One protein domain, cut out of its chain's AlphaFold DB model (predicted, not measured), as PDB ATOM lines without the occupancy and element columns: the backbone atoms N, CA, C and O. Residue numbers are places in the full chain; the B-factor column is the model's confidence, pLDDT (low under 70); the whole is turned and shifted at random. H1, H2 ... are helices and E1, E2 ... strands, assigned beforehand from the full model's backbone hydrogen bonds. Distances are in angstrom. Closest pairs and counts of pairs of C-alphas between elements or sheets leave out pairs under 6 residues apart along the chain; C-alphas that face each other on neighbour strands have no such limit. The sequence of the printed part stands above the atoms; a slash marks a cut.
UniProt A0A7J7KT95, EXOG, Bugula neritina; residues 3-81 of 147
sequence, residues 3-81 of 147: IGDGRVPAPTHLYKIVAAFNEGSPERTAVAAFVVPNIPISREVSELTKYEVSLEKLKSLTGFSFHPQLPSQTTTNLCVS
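What this domain is: This is residues 3 to 81 of the 147 residues of the protein "EXOG" of Bugula neritina (UniProt A0A7J7KT95). A long hairpin, E1 and E2, makes a wall with the short helix H2 over one face and short E3 beside E2; residues 3 to 9 and 40 to 47 stick out. There are 79 printed residues, with chain order E1 E2 H1 H2 E3, a mixed sheet E1, E2, E3 and mixed class, under half in named elements. It is loose, radius of gyration of the C-alphas 15.5 A, spanning 50 by 32 by 21 A.

How they stand to each other: E1, residues 13 to 20, and E2, residues 29 to 37, form an antiparallel hairpin; N 14 and O 36, 2.8 A apart, are within hydrogen-bond range. E3, residues 75 to 77, is parallel to E2; N 31 and O 76, 2.9 A apart, are within range. H2, residues 55 to 62, lies over E2, height over the sheet 9.7 A; closest C-alphas, Ala 33 and Leu 55, 6.2 A. H1, residues 48 to 51, stands at the sheet's level. E2, H1 H2, E3 form a strand-helix-strand unit, parallel neighbour strands with helices between, its crossover right-handed. H2 has every O i to N i+4 pair within range; H1 is too short for one.

Where its parts are: E1, 23.3 A long, begins at C-alpha 13 (3.874, -11.874, -10.783). E2 measures 27.1 A, H1 5.7 A, H2 10.3 A. E3, 6.9 A, ends at C-alpha 77 (18.165, -2.191, 2.752).

The domain as a whole: The printed part has no cut; the farthest C-alphas, of Asp 5 and Gly 24, are 51.1 A apart. The link from H2 to E3 is long. Residues 23 to 28, 73 and 81 have pLDDT under 70.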
ATOM      1  N   ILE A   3      -2.608 -23.887 -17.343       91.75
ATOM      2  CA  ILE A   3      -1.955 -24.497 -18.508       91.75
ATOM      3  C   ILE A   3      -2.133 -26.018 -18.469       91.75
ATOM      4  O   ILE A   3      -1.837 -26.652 -17.453       91.75
ATOM      5  N   GLY A   4      -2.566 -26.580 -19.602       93.31
ATOM      6  CA  GLY A   4      -2.678 -28.020 -19.842       93.31
ATOM      7  C   GLY A   4      -3.719 -28.739 -18.980       93.31
ATOM      8  O   GLY A   4      -4.387 -28.142 -18.134       93.31
ATOM      9  N   ASP A   5      -3.815 -30.054 -19.175       92.75
ATOM     10  CA  ASP A   5      -4.783 -30.916 -18.480       92.75
ATOM     11  C   ASP A   5      -4.530 -30.982 -16.969       92.75
ATOM     12  O   ASP A   5      -5.457 -31.101 -16.172       92.75
ATOM     13  N   GLY A   6      -3.270 -30.803 -16.559       94.25
ATOM     14  CA  GLY A   6      -2.874 -30.684 -15.155       94.25
ATOM     15  C   GLY A   6      -3.294 -29.370 -14.489       94.25
ATOM     16  O   GLY A   6      -3.026 -29.184 -13.304       94.25
ATOM     17  N   ARG A   7      -3.932 -28.449 -15.229       93.88
ATOM     18  CA  ARG A   7      -4.439 -27.155 -14.742       93.88
ATOM     19  C   ARG A   7      -3.397 -26.362 -13.947       93.88
ATOM     20  O   ARG A   7      -3.717 -25.743 -12.932       93.88
ATOM     21  N   VAL A   8      -2.156 -26.347 -14.428       95.50
ATOM     22  CA  VAL A   8      -1.039 -25.691 -13.738       95.50
ATOM     23  C   VAL A   8      -1.264 -24.175 -13.723       95.50
ATOM     24  O   VAL A   8      -1.420 -23.588 -14.796       95.50
ATOM     25  N   PRO A   9      -1.296 -23.509 -12.556       93.94
ATOM     26  CA  PRO A   9      -1.536 -22.072 -12.491       93.94
ATOM     27  C   PRO A   9      -0.341 -21.287 -13.038       93.94
ATOM     28  O   PRO A   9       0.795 -21.475 -12.611       93.94
ATOM     29  N   ALA A  10      -0.614 -20.359 -13.955       94.75
ATOM     30  CA  ALA A  10       0.377 -19.401 -14.430       94.75
ATOM     31  C   ALA A  10       0.345 -18.146 -13.536       94.75
ATOM     32  O   ALA A  10      -0.693 -17.473 -13.491       94.75
ATOM     33  N   PRO A  11       1.435 -17.815 -12.820       95.00
ATOM     34  CA  PRO A  11       1.457 -16.663 -11.929       95.00
ATOM     35  C   PRO A  11       1.446 -15.354 -12.723       95.00
ATOM     36  O   PRO A  11       2.056 -15.254 -13.786       95.00
ATOM     37  N   THR A  12       0.783 -14.327 -12.188       95.75
ATOM     38  CA  THR A  12       0.793 -12.972 -12.776       95.75
ATOM     39  C   THR A  12       2.067 -12.200 -12.450       95.75
ATOM     40  O   THR A  12       2.459 -11.306 -13.189       95.75
ATOM     41  N   HIS A  13       2.688 -12.528 -11.317       97.00
ATOM     42  CA  HIS A  13       3.874 -11.874 -10.783       97.00
ATOM     43  C   HIS A  13       4.785 -12.931 -10.166       97.00
ATOM     44  O   HIS A  13       4.316 -13.955  -9.668       97.00
ATOM     45  N   LEU A  14       6.079 -12.656 -10.185       97.12
ATOM     46  CA  LEU A  14       7.123 -13.442  -9.551       97.12
ATOM     47  C   LEU A  14       7.752 -12.592  -8.453       97.12
ATOM     48  O   LEU A  14       7.860 -11.376  -8.605       97.12
ATOM     49  N   TYR A  15       8.184 -13.215  -7.362       97.00
ATOM     50  CA  TYR A  15       8.897 -12.510  -6.305       97.00
ATOM     51  C   TYR A  15      10.240 -13.157  -6.006       97.00
ATOM     52  O   TYR A  15      10.426 -14.363  -6.185       97.00
ATOM     53  N   LYS A  16      11.184 -12.346  -5.533       96.44
ATOM     54  CA  LYS A  16      12.478 -12.815  -5.042       96.44
ATOM     55  C   LYS A  16      12.904 -11.991  -3.842       96.44
ATOM     56  O   LYS A  16      12.783 -10.772  -3.857       96.44
ATOM     57  N   ILE A  17      13.429 -12.665  -2.830       93.75
ATOM     58  CA  ILE A  17      14.028 -12.038  -1.654       93.75
ATOM     59  C   ILE A  17      15.515 -12.345  -1.696       93.75
ATOM     60  O   ILE A  17      15.909 -13.481  -1.969       93.75
ATOM     61  N   VAL A  18      16.333 -11.325  -1.479       91.69
ATOM     62  CA  VAL A  18      17.787 -11.439  -1.442       91.69
ATOM     63  C   VAL A  18      18.243 -10.976  -0.073       91.69
ATOM     64  O   VAL A  18      18.025  -9.822   0.280       91.69
ATOM     65  N   ALA A  19      18.864 -11.881   0.680       88.44
ATOM     66  CA  ALA A  19      19.522 -11.588   1.943       88.44
ATOM     67  C   ALA A  19      21.032 -11.791   1.769       88.44
ATOM     68  O   ALA A  19      21.470 -12.861   1.342       88.44
ATOM     69  N   ALA A  20      21.809 -10.755   2.068       86.56
ATOM     70  CA  ALA A  20      23.263 -10.764   2.032       86.56
ATOM     71  C   ALA A  20      23.799 -10.658   3.462       86.56
ATOM     72  O   ALA A  20      23.465  -9.720   4.187       86.56
ATOM     73  N   PHE A  21      24.627 -11.625   3.852       82.50
ATOM     74  CA  PHE A  21      25.226 -11.719   5.180       82.50
ATOM     75  C   PHE A  21      26.720 -11.420   5.083       82.50
ATOM     76  O   PHE A  21      27.399 -11.947   4.203       82.50
ATOM     77  N   ASN A  22      27.239 -10.595   5.990       75.50
ATOM     78  CA  ASN A  22      28.674 -10.390   6.130       75.50
ATOM     79  C   ASN A  22      29.209 -11.315   7.232       75.50
ATOM     80  O   ASN A  22      28.901 -11.113   8.407       75.50
ATOM     81  N   GLU A  23      30.014 -12.310   6.852       68.31
ATOM     82  CA  GLU A  23      30.540 -13.344   7.759       68.31
ATOM     83  C   GLU A  23      31.356 -12.774   8.937       68.31
ATOM     84  O   GLU A  23      31.452 -13.416   9.979       68.31
ATOM     85  N   GLY A  24      31.889 -11.549   8.823       66.88
ATOM     86  CA  GLY A  24      32.638 -10.877   9.893       66.88
ATOM     87  C   GLY A  24      31.837  -9.876  10.733       66.88
ATOM     88  O   GLY A  24      32.390  -9.259  11.641       66.88
ATOM     89  N   SER A  25      30.562  -9.630  10.421       65.12
ATOM     90  CA  SER A  25      29.731  -8.643  11.128       65.12
ATOM     91  C   SER A  25      28.244  -8.980  10.963       65.12
ATOM     92  O   SER A  25      27.617  -8.481  10.025       65.12
ATOM     93  N   PRO A  26      27.650  -9.774  11.878       59.47
ATOM     94  CA  PRO A  26      26.225 -10.138  11.844       59.47
ATOM     95  C   PRO A  26      25.287  -8.920  11.786       59.47
ATOM     96  O   PRO A  26      24.197  -8.979  11.217       59.47
ATOM     97  N   GLU A  27      25.754  -7.787  12.314       59.00
ATOM     98  CA  GLU A  27      25.062  -6.497  12.323       59.00
ATOM     99  C   GLU A  27      25.021  -5.794  10.954       59.00
ATOM    100  O   GLU A  27      24.383  -4.756  10.807       59.00
ATOM    101  N   ARG A  28      25.689  -6.346   9.932       63.97
ATOM    102  CA  ARG A  28      25.702  -5.841   8.550       63.97
ATOM    103  C   ARG A  28      25.015  -6.818   7.605       63.97
ATOM    104  O   ARG A  28      25.565  -7.198   6.571       63.97
ATOM    105  N   THR A  29      23.816  -7.244   7.984       81.31
ATOM    106  CA  THR A  29      22.946  -8.007   7.091       81.31
ATOM    107  C   THR A  29      22.129  -7.033   6.248       81.31
ATOM    108  O   THR A  29      21.602  -6.045   6.764       81.31
ATOM    109  N   ALA A  30      22.032  -7.287   4.945       87.44
ATOM    110  CA  ALA A  30      21.267  -6.456   4.027       87.44
ATOM    111  C   ALA A  30      20.209  -7.286   3.298       87.44
ATOM    112  O   ALA A  30      20.491  -8.394   2.839       87.44
ATOM    113  N   VAL A  31      18.988  -6.765   3.194       89.75
ATOM    114  CA  VAL A  31      17.867  -7.461   2.553       89.75
ATOM    115  C   VAL A  31      17.150  -6.543   1.576       89.75
ATOM    116  O   VAL A  31      16.958  -5.361   1.849       89.75
ATOM    117  N   ALA A  32      16.723  -7.105   0.448       92.19
ATOM    118  CA  ALA A  32      15.717  -6.506  -0.420       92.19
ATOM    119  C   ALA A  32      14.759  -7.577  -0.945       92.19
ATOM    120  O   ALA A  32      15.122  -8.748  -1.110       92.19
ATOM    121  N   ALA A  33      13.523  -7.167  -1.208       94.81
ATOM    122  CA  ALA A  33      12.493  -8.003  -1.795       94.81
ATOM    123  C   ALA A  33      11.960  -7.345  -3.064       94.81
ATOM    124  O   ALA A  33      11.739  -6.140  -3.099       94.81
ATOM    125  N   PHE A  34      11.738  -8.151  -4.097       96.44
ATOM    126  CA  PHE A  34      11.323  -7.684  -5.414       96.44
ATOM    127  C   PHE A  34      10.077  -8.431  -5.870       96.44
ATOM    128  O   PHE A  34       9.997  -9.647  -5.683       96.44
ATOM    129  N   VAL A  35       9.141  -7.722  -6.501       97.31
ATOM    130  CA  VAL A  35       7.962  -8.288  -7.165       97.31
ATOM    131  C   VAL A  35       7.927  -7.793  -8.604       97.31
ATOM    132  O   VAL A  35       7.809  -6.601  -8.869       97.31
ATOM    133  N   VAL A  36       8.025  -8.727  -9.541       96.31
ATOM    134  CA  VAL A  36       8.187  -8.464 -10.971       96.31
ATOM    135  C   VAL A  36       7.007  -9.077 -11.726       96.31
ATOM    136  O   VAL A  36       6.635 -10.217 -11.434       96.31
ATOM    137  N   PRO A  37       6.385  -8.372 -12.685       95.94
ATOM    138  CA  PRO A  37       5.288  -8.940 -13.456       95.94
ATOM    139  C   PRO A  37       5.793 -10.074 -14.356       95.94
ATOM    140  O   PRO A  37       6.885 -10.008 -14.916       95.94
ATOM    141  N   ASN A  38       4.987 -11.123 -14.513       95.88
ATOM    142  CA  ASN A  38       5.301 -12.265 -15.372       95.88
ATOM    143  C   ASN A  38       4.945 -11.962 -16.840       95.88
ATOM    144  O   ASN A  38       4.114 -12.629 -17.455       95.88
ATOM    145  N   ILE A  39       5.530 -10.889 -17.364       94.56
ATOM    146  CA  ILE A  39       5.389 -10.405 -18.740       94.56
ATOM    147  C   ILE A  39       6.762  -9.931 -19.240       94.56
ATOM    148  O   ILE A  39       7.660  -9.710 -18.423       94.56
ATOM    149  N   PRO A  40       6.956  -9.741 -20.557       93.88
ATOM    150  CA  PRO A  40       8.179  -9.136 -21.073       93.88
ATOM    151  C   PRO A  40       8.443  -7.759 -20.446       93.88
ATOM    152  O   PRO A  40       7.561  -6.900 -20.411       93.88
ATOM    153  N   ILE A  41       9.669  -7.547 -19.969       91.00
ATOM    154  CA  ILE A  41      10.119  -6.282 -19.376       91.00
ATOM    155  C   ILE A  41      10.933  -5.521 -20.423       91.00
ATOM    156  O   ILE A  41      11.773  -6.114 -21.101       91.00
ATOM    157  N   SER A  42      10.682  -4.214 -20.562       87.31
ATOM    158  CA  SER A  42      11.417  -3.362 -21.507       87.31
ATOM    159  C   SER A  42      12.916  -3.340 -21.195       87.31
ATOM    160  O   SER A  42      13.313  -3.261 -20.032       87.31
ATOM    161  N   ARG A  43      13.738  -3.335 -22.253       83.94
ATOM    162  CA  ARG A  43      15.208  -3.230 -22.183       83.94
ATOM    163  C   ARG A  43      15.683  -1.925 -21.539       83.94
ATOM    164  O   ARG A  43      16.789  -1.872 -21.021       83.94
ATOM    165  N   GLU A  44      14.844  -0.893 -21.566       80.12
ATOM    166  CA  GLU A  44      15.134   0.423 -20.990       80.12
ATOM    167  C   GLU A  44      15.008   0.438 -19.459       80.12
ATOM    168  O   GLU A  44      15.540   1.327 -18.798       80.12
ATOM    169  N   VAL A  45      14.328  -0.554 -18.868       77.31
ATOM    170  CA  VAL A  45      14.226  -0.679 -17.411       77.31
ATOM    171  C   VAL A  45      15.516  -1.302 -16.877       77.31
ATOM    172  O   VAL A  45      15.656  -2.522 -16.821       77.31
ATOM    173  N   SER A  46      16.456  -0.453 -16.474       70.88
ATOM    174  CA  SER A  46      17.750  -0.858 -15.902       70.88
ATOM    175  C   SER A  46      17.761  -0.901 -14.366       70.88
ATOM    176  O   SER A  46      18.669  -1.474 -13.758       70.88
ATOM    177  N   GLU A  47      16.739  -0.331 -13.728       84.62
ATOM    178  CA  GLU A  47      16.664  -0.169 -12.277       84.62
ATOM    179  C   GLU A  47      15.806  -1.263 -11.634       84.62
ATOM    180  O   GLU A  47      14.581  -1.296 -11.784       84.62
ATOM    181  N   LEU A  48      16.444  -2.166 -10.879       91.31
ATOM    182  CA  LEU A  48      15.743  -3.225 -10.145       91.31
ATOM    183  C   LEU A  48      14.880  -2.663  -9.003       91.31
ATOM    184  O   LEU A  48      13.857  -3.253  -8.659       91.31
ATOM    185  N   THR A  49      15.273  -1.512  -8.452       91.88
ATOM    186  CA  THR A  49      14.590  -0.795  -7.361       91.88
ATOM    187  C   THR A  49      13.146  -0.431  -7.701       91.88
ATOM    188  O   THR A  49      12.302  -0.380  -6.813       91.88
ATOM    189  N   LYS A  50      12.805  -0.287  -8.990       91.50
ATOM    190  CA  LYS A  50      11.417  -0.099  -9.446       91.50
ATOM    191  C   LYS A  50      10.482  -1.236  -9.014       91.50
ATOM    192  O   LYS A  50       9.280  -1.029  -8.867       91.50
ATOM    193  N   TYR A  51      11.026  -2.438  -8.857       94.81
ATOM    194  CA  TYR A  51      10.284  -3.631  -8.459       94.81
ATOM    195  C   TYR A  51      10.434  -3.944  -6.973       94.81
ATOM    196  O   TYR A  51       9.942  -4.976  -6.517       94.81
ATOM    197  N   GLU A  52      11.141  -3.100  -6.224       95.12
ATOM    198  CA  GLU A  52      11.378  -3.308  -4.807       95.12
ATOM    199  C   GLU A  52      10.096  -3.089  -3.998       95.12
ATOM    200  O   GLU A  52       9.329  -2.152  -4.221       95.12
ATOM    201  N   VAL A  53       9.856  -3.978  -3.039       94.94
ATOM    202  CA  VAL A  53       8.745  -3.897  -2.091       94.94
ATOM    203  C   VAL A  53       9.252  -4.165  -0.680       94.94
ATOM    204  O   VAL A  53      10.245  -4.865  -0.482       94.94
ATOM    205  N   SER A  54       8.539  -3.668   0.331       92.19
ATOM    206  CA  SER A  54       8.843  -4.042   1.714       92.19
ATOM    207  C   SER A  54       8.543  -5.526   1.966       92.19
ATOM    208  O   SER A  54       7.630  -6.113   1.372       92.19
ATOM    209  N   LEU A  55       9.274  -6.141   2.903       90.38
ATOM    210  CA  LEU A  55       9.005  -7.518   3.339       90.38
ATOM    211  C   LEU A  55       7.588  -7.675   3.906       90.38
ATOM    212  O   LEU A  55       6.949  -8.700   3.681       90.38
ATOM    213  N   GLU A  56       7.072  -6.652   4.591       90.38
ATOM    214  CA  GLU A  56       5.696  -6.634   5.096       90.38
ATOM    215  C   GLU A  56       4.672  -6.670   3.961       90.38
ATOM    216  O   GLU A  56       3.714  -7.445   4.009       90.38
ATOM    217  N   LYS A  57       4.899  -5.887   2.898       93.12
ATOM    218  CA  LYS A  57       4.035  -5.906   1.717       93.12
ATOM    219  C   LYS A  57       4.067  -7.274   1.050       93.12
ATOM    220  O   LYS A  57       3.011  -7.808   0.713       93.12
ATOM    221  N   LEU A  58       5.249  -7.868   0.897       94.50
ATOM    222  CA  LEU A  58       5.378  -9.199   0.311       94.50
ATOM    223  C   LEU A  58       4.705 -10.277   1.176       94.50
ATOM    224  O   LEU A  58       4.021 -11.150   0.642       94.50
ATOM    225  N   LYS A  59       4.823 -10.194   2.505       93.25
ATOM    226  CA  LYS A  59       4.095 -11.060   3.443       93.25
ATOM    227  C   LYS A  59       2.583 -10.916   3.283       93.25
ATOM    228  O   LYS A  59       1.888 -11.922   3.204       93.25
ATOM    229  N   SER A  60       2.076  -9.690   3.172       94.62
ATOM    230  CA  SER A  60       0.651  -9.435   2.929       94.62
ATOM    231  C   SER A  60       0.163 -10.016   1.597       94.62
ATOM    232  O   SER A  60      -0.973 -10.476   1.529       94.62
ATOM    233  N   LEU A  61       0.997 -10.017   0.553       93.25
ATOM    234  CA  LEU A  61       0.640 -10.560  -0.762       93.25
ATOM    235  C   LEU A  61       0.712 -12.091  -0.825       93.25
ATOM    236  O   LEU A  61      -0.039 -12.707  -1.573       93.25
ATOM    237  N   THR A  62       1.641 -12.698  -0.086       93.81
ATOM    238  CA  THR A  62       1.967 -14.129  -0.215       93.81
ATOM    239  C   THR A  62       1.448 -14.989   0.935       93.81
ATOM    240  O   THR A  62       1.358 -16.203   0.791       93.81
ATOM    241  N   GLY A  63       1.139 -14.384   2.084       93.31
ATOM    242  CA  GLY A  63       0.818 -15.089   3.324       93.31
ATOM    243  C   GLY A  63       2.034 -15.680   4.049       93.31
ATOM    244  O   GLY A  63       1.874 -16.255   5.124       93.31
ATOM    245  N   PHE A  64       3.251 -15.528   3.517       91.81
ATOM    246  CA  PHE A  64       4.462 -16.105   4.103       91.81
ATOM    247  C   PHE A  64       5.255 -15.091   4.927       91.81
ATOM    248  O   PHE A  64       5.391 -13.924   4.564       91.81
ATOM    249  N   SER A  65       5.829 -15.556   6.038       88.31
ATOM    250  CA  SER A  65       6.843 -14.800   6.780       88.31
ATOM    251  C   SER A  65       8.227 -15.253   6.336       88.31
ATOM    252  O   SER A  65       8.548 -16.438   6.415       88.31
ATOM    253  N   PHE A  66       9.040 -14.314   5.865       85.88
ATOM    254  CA  PHE A  66      10.355 -14.600   5.302       85.88
ATOM    255  C   PHE A  66      11.447 -14.240   6.298       85.88
ATOM    256  O   PHE A  66      11.397 -13.172   6.899       85.88
ATOM    257  N   HIS A  67      12.425 -15.136   6.451       79.56
ATOM    258  CA  HIS A  67      13.570 -14.958   7.345       79.56
ATOM    259  C   HIS A  67      13.199 -14.429   8.751       79.56
ATOM    260  O   HIS A  67      13.736 -13.412   9.183       79.56
ATOM    261  N   PRO A  68      12.309 -15.109   9.500       78.75
ATOM    262  CA  PRO A  68      11.797 -14.612  10.785       78.75
ATOM    263  C   PRO A  68      12.874 -14.449  11.869       78.75
ATOM    264  O   PRO A  68      12.631 -13.789  12.870       78.75
ATOM    265  N   GLN A  69      14.047 -15.058  11.679       78.19
ATOM    266  CA  GLN A  69      15.185 -14.950  12.594       78.19
ATOM    267  C   GLN A  69      16.096 -13.752  12.290       78.19
ATOM    268  O   GLN A  69      17.044 -13.514  13.032       78.19
ATOM    269  N   LEU A  70      15.851 -13.006  11.205       74.75
ATOM    270  CA  LEU A  70      16.627 -11.805  10.915       74.75
ATOM    271  C   LEU A  70      16.262 -10.696  11.906       74.75
ATOM    272  O   LEU A  70      15.088 -10.318  11.982       74.75
ATOM    273  N   PRO A  71      17.235 -10.130  12.641       70.62
ATOM    274  CA  PRO A  71      16.960  -9.023  13.537       70.62
ATOM    275  C   PRO A  71      16.584  -7.794  12.706       70.62
ATOM    276  O   PRO A  71      17.403  -7.247  11.965       70.62
ATOM    277  N   SER A  72      15.340  -7.327  12.832       70.75
ATOM    278  CA  SER A  72      14.854  -6.164  12.075       70.75
ATOM    279  C   SER A  72      15.648  -4.887  12.376       70.75
ATOM    280  O   SER A  72      15.750  -4.021  11.519       70.75
ATOM    281  N   GLN A  73      16.246  -4.788  13.569       68.19
ATOM    282  CA  GLN A  73      17.017  -3.622  14.019       68.19
ATOM    283  C   GLN A  73      18.392  -3.499  13.341       68.19
ATOM    284  O   GLN A  73      18.907  -2.394  13.215       68.19
ATOM    285  N   THR A  74      18.980  -4.611  12.892       72.06
ATOM    286  CA  THR A  74      20.324  -4.646  12.283       72.06
ATOM    287  C   THR A  74      20.285  -4.952  10.787       72.06
ATOM    288  O   THR A  74      21.325  -5.119  10.153       72.06
ATOM    289  N   THR A  75      19.087  -5.074  10.210       78.38
ATOM    290  CA  THR A  75      18.918  -5.366   8.788       78.38
ATOM    291  C   THR A  75      18.815  -4.062   8.010       78.38
ATOM    292  O   THR A  75      17.904  -3.266   8.224       78.38
ATOM    293  N   THR A  76      19.740  -3.852   7.082       86.06
ATOM    294  CA  THR A  76      19.738  -2.688   6.188       86.06
ATOM    295  C   THR A  76      19.085  -3.020   4.849       86.06
ATOM    296  O   THR A  76      18.963  -4.186   4.467       86.06
ATOM    297  N   ASN A  77      18.649  -1.997   4.114       87.69
ATOM    298  CA  ASN A  77      18.165  -2.191   2.752       87.69
ATOM    299  C   ASN A  77      19.351  -2.485   1.816       87.69
ATOM    300  O   ASN A  77      20.261  -1.660   1.686       87.69
ATOM    301  N   LEU A  78      19.307  -3.635   1.134       88.94
ATOM    302  CA  LEU A  78      20.336  -4.050   0.178       88.94
ATOM    303  C   LEU A  78      20.588  -2.989  -0.896       88.94
ATOM    304  O   LEU A  78      21.748  -2.693  -1.156       88.94
ATOM    305  N   CYS A  79      19.540  -2.392  -1.458       88.81
ATOM    306  CA  CYS A  79      19.620  -1.437  -2.563       88.81
ATOM    307  C   CYS A  79      20.068  -0.023  -2.155       88.81
ATOM    308  O   CYS A  79      20.279   0.831  -3.012       88.81
ATOM    309  N   VAL A  80      20.211   0.238  -0.852       83.81
ATOM    310  CA  VAL A  80      20.728   1.512  -0.315       83.81
ATOM    311  C   VAL A  80      22.159   1.355   0.207       83.81
ATOM    312  O   VAL A  80      22.912   2.324   0.268       83.81
ATOM    313  N   SER A  81      22.550   0.133   0.573       69.31
ATOM    314  CA  SER A  81      23.816  -0.151   1.256       69.31
ATOM    315  C   SER A  81      25.086   0.075   0.414       69.31
ATOM    316  O   SER A  81      26.158   0.256   0.990       69.31
TER     317      SER A  81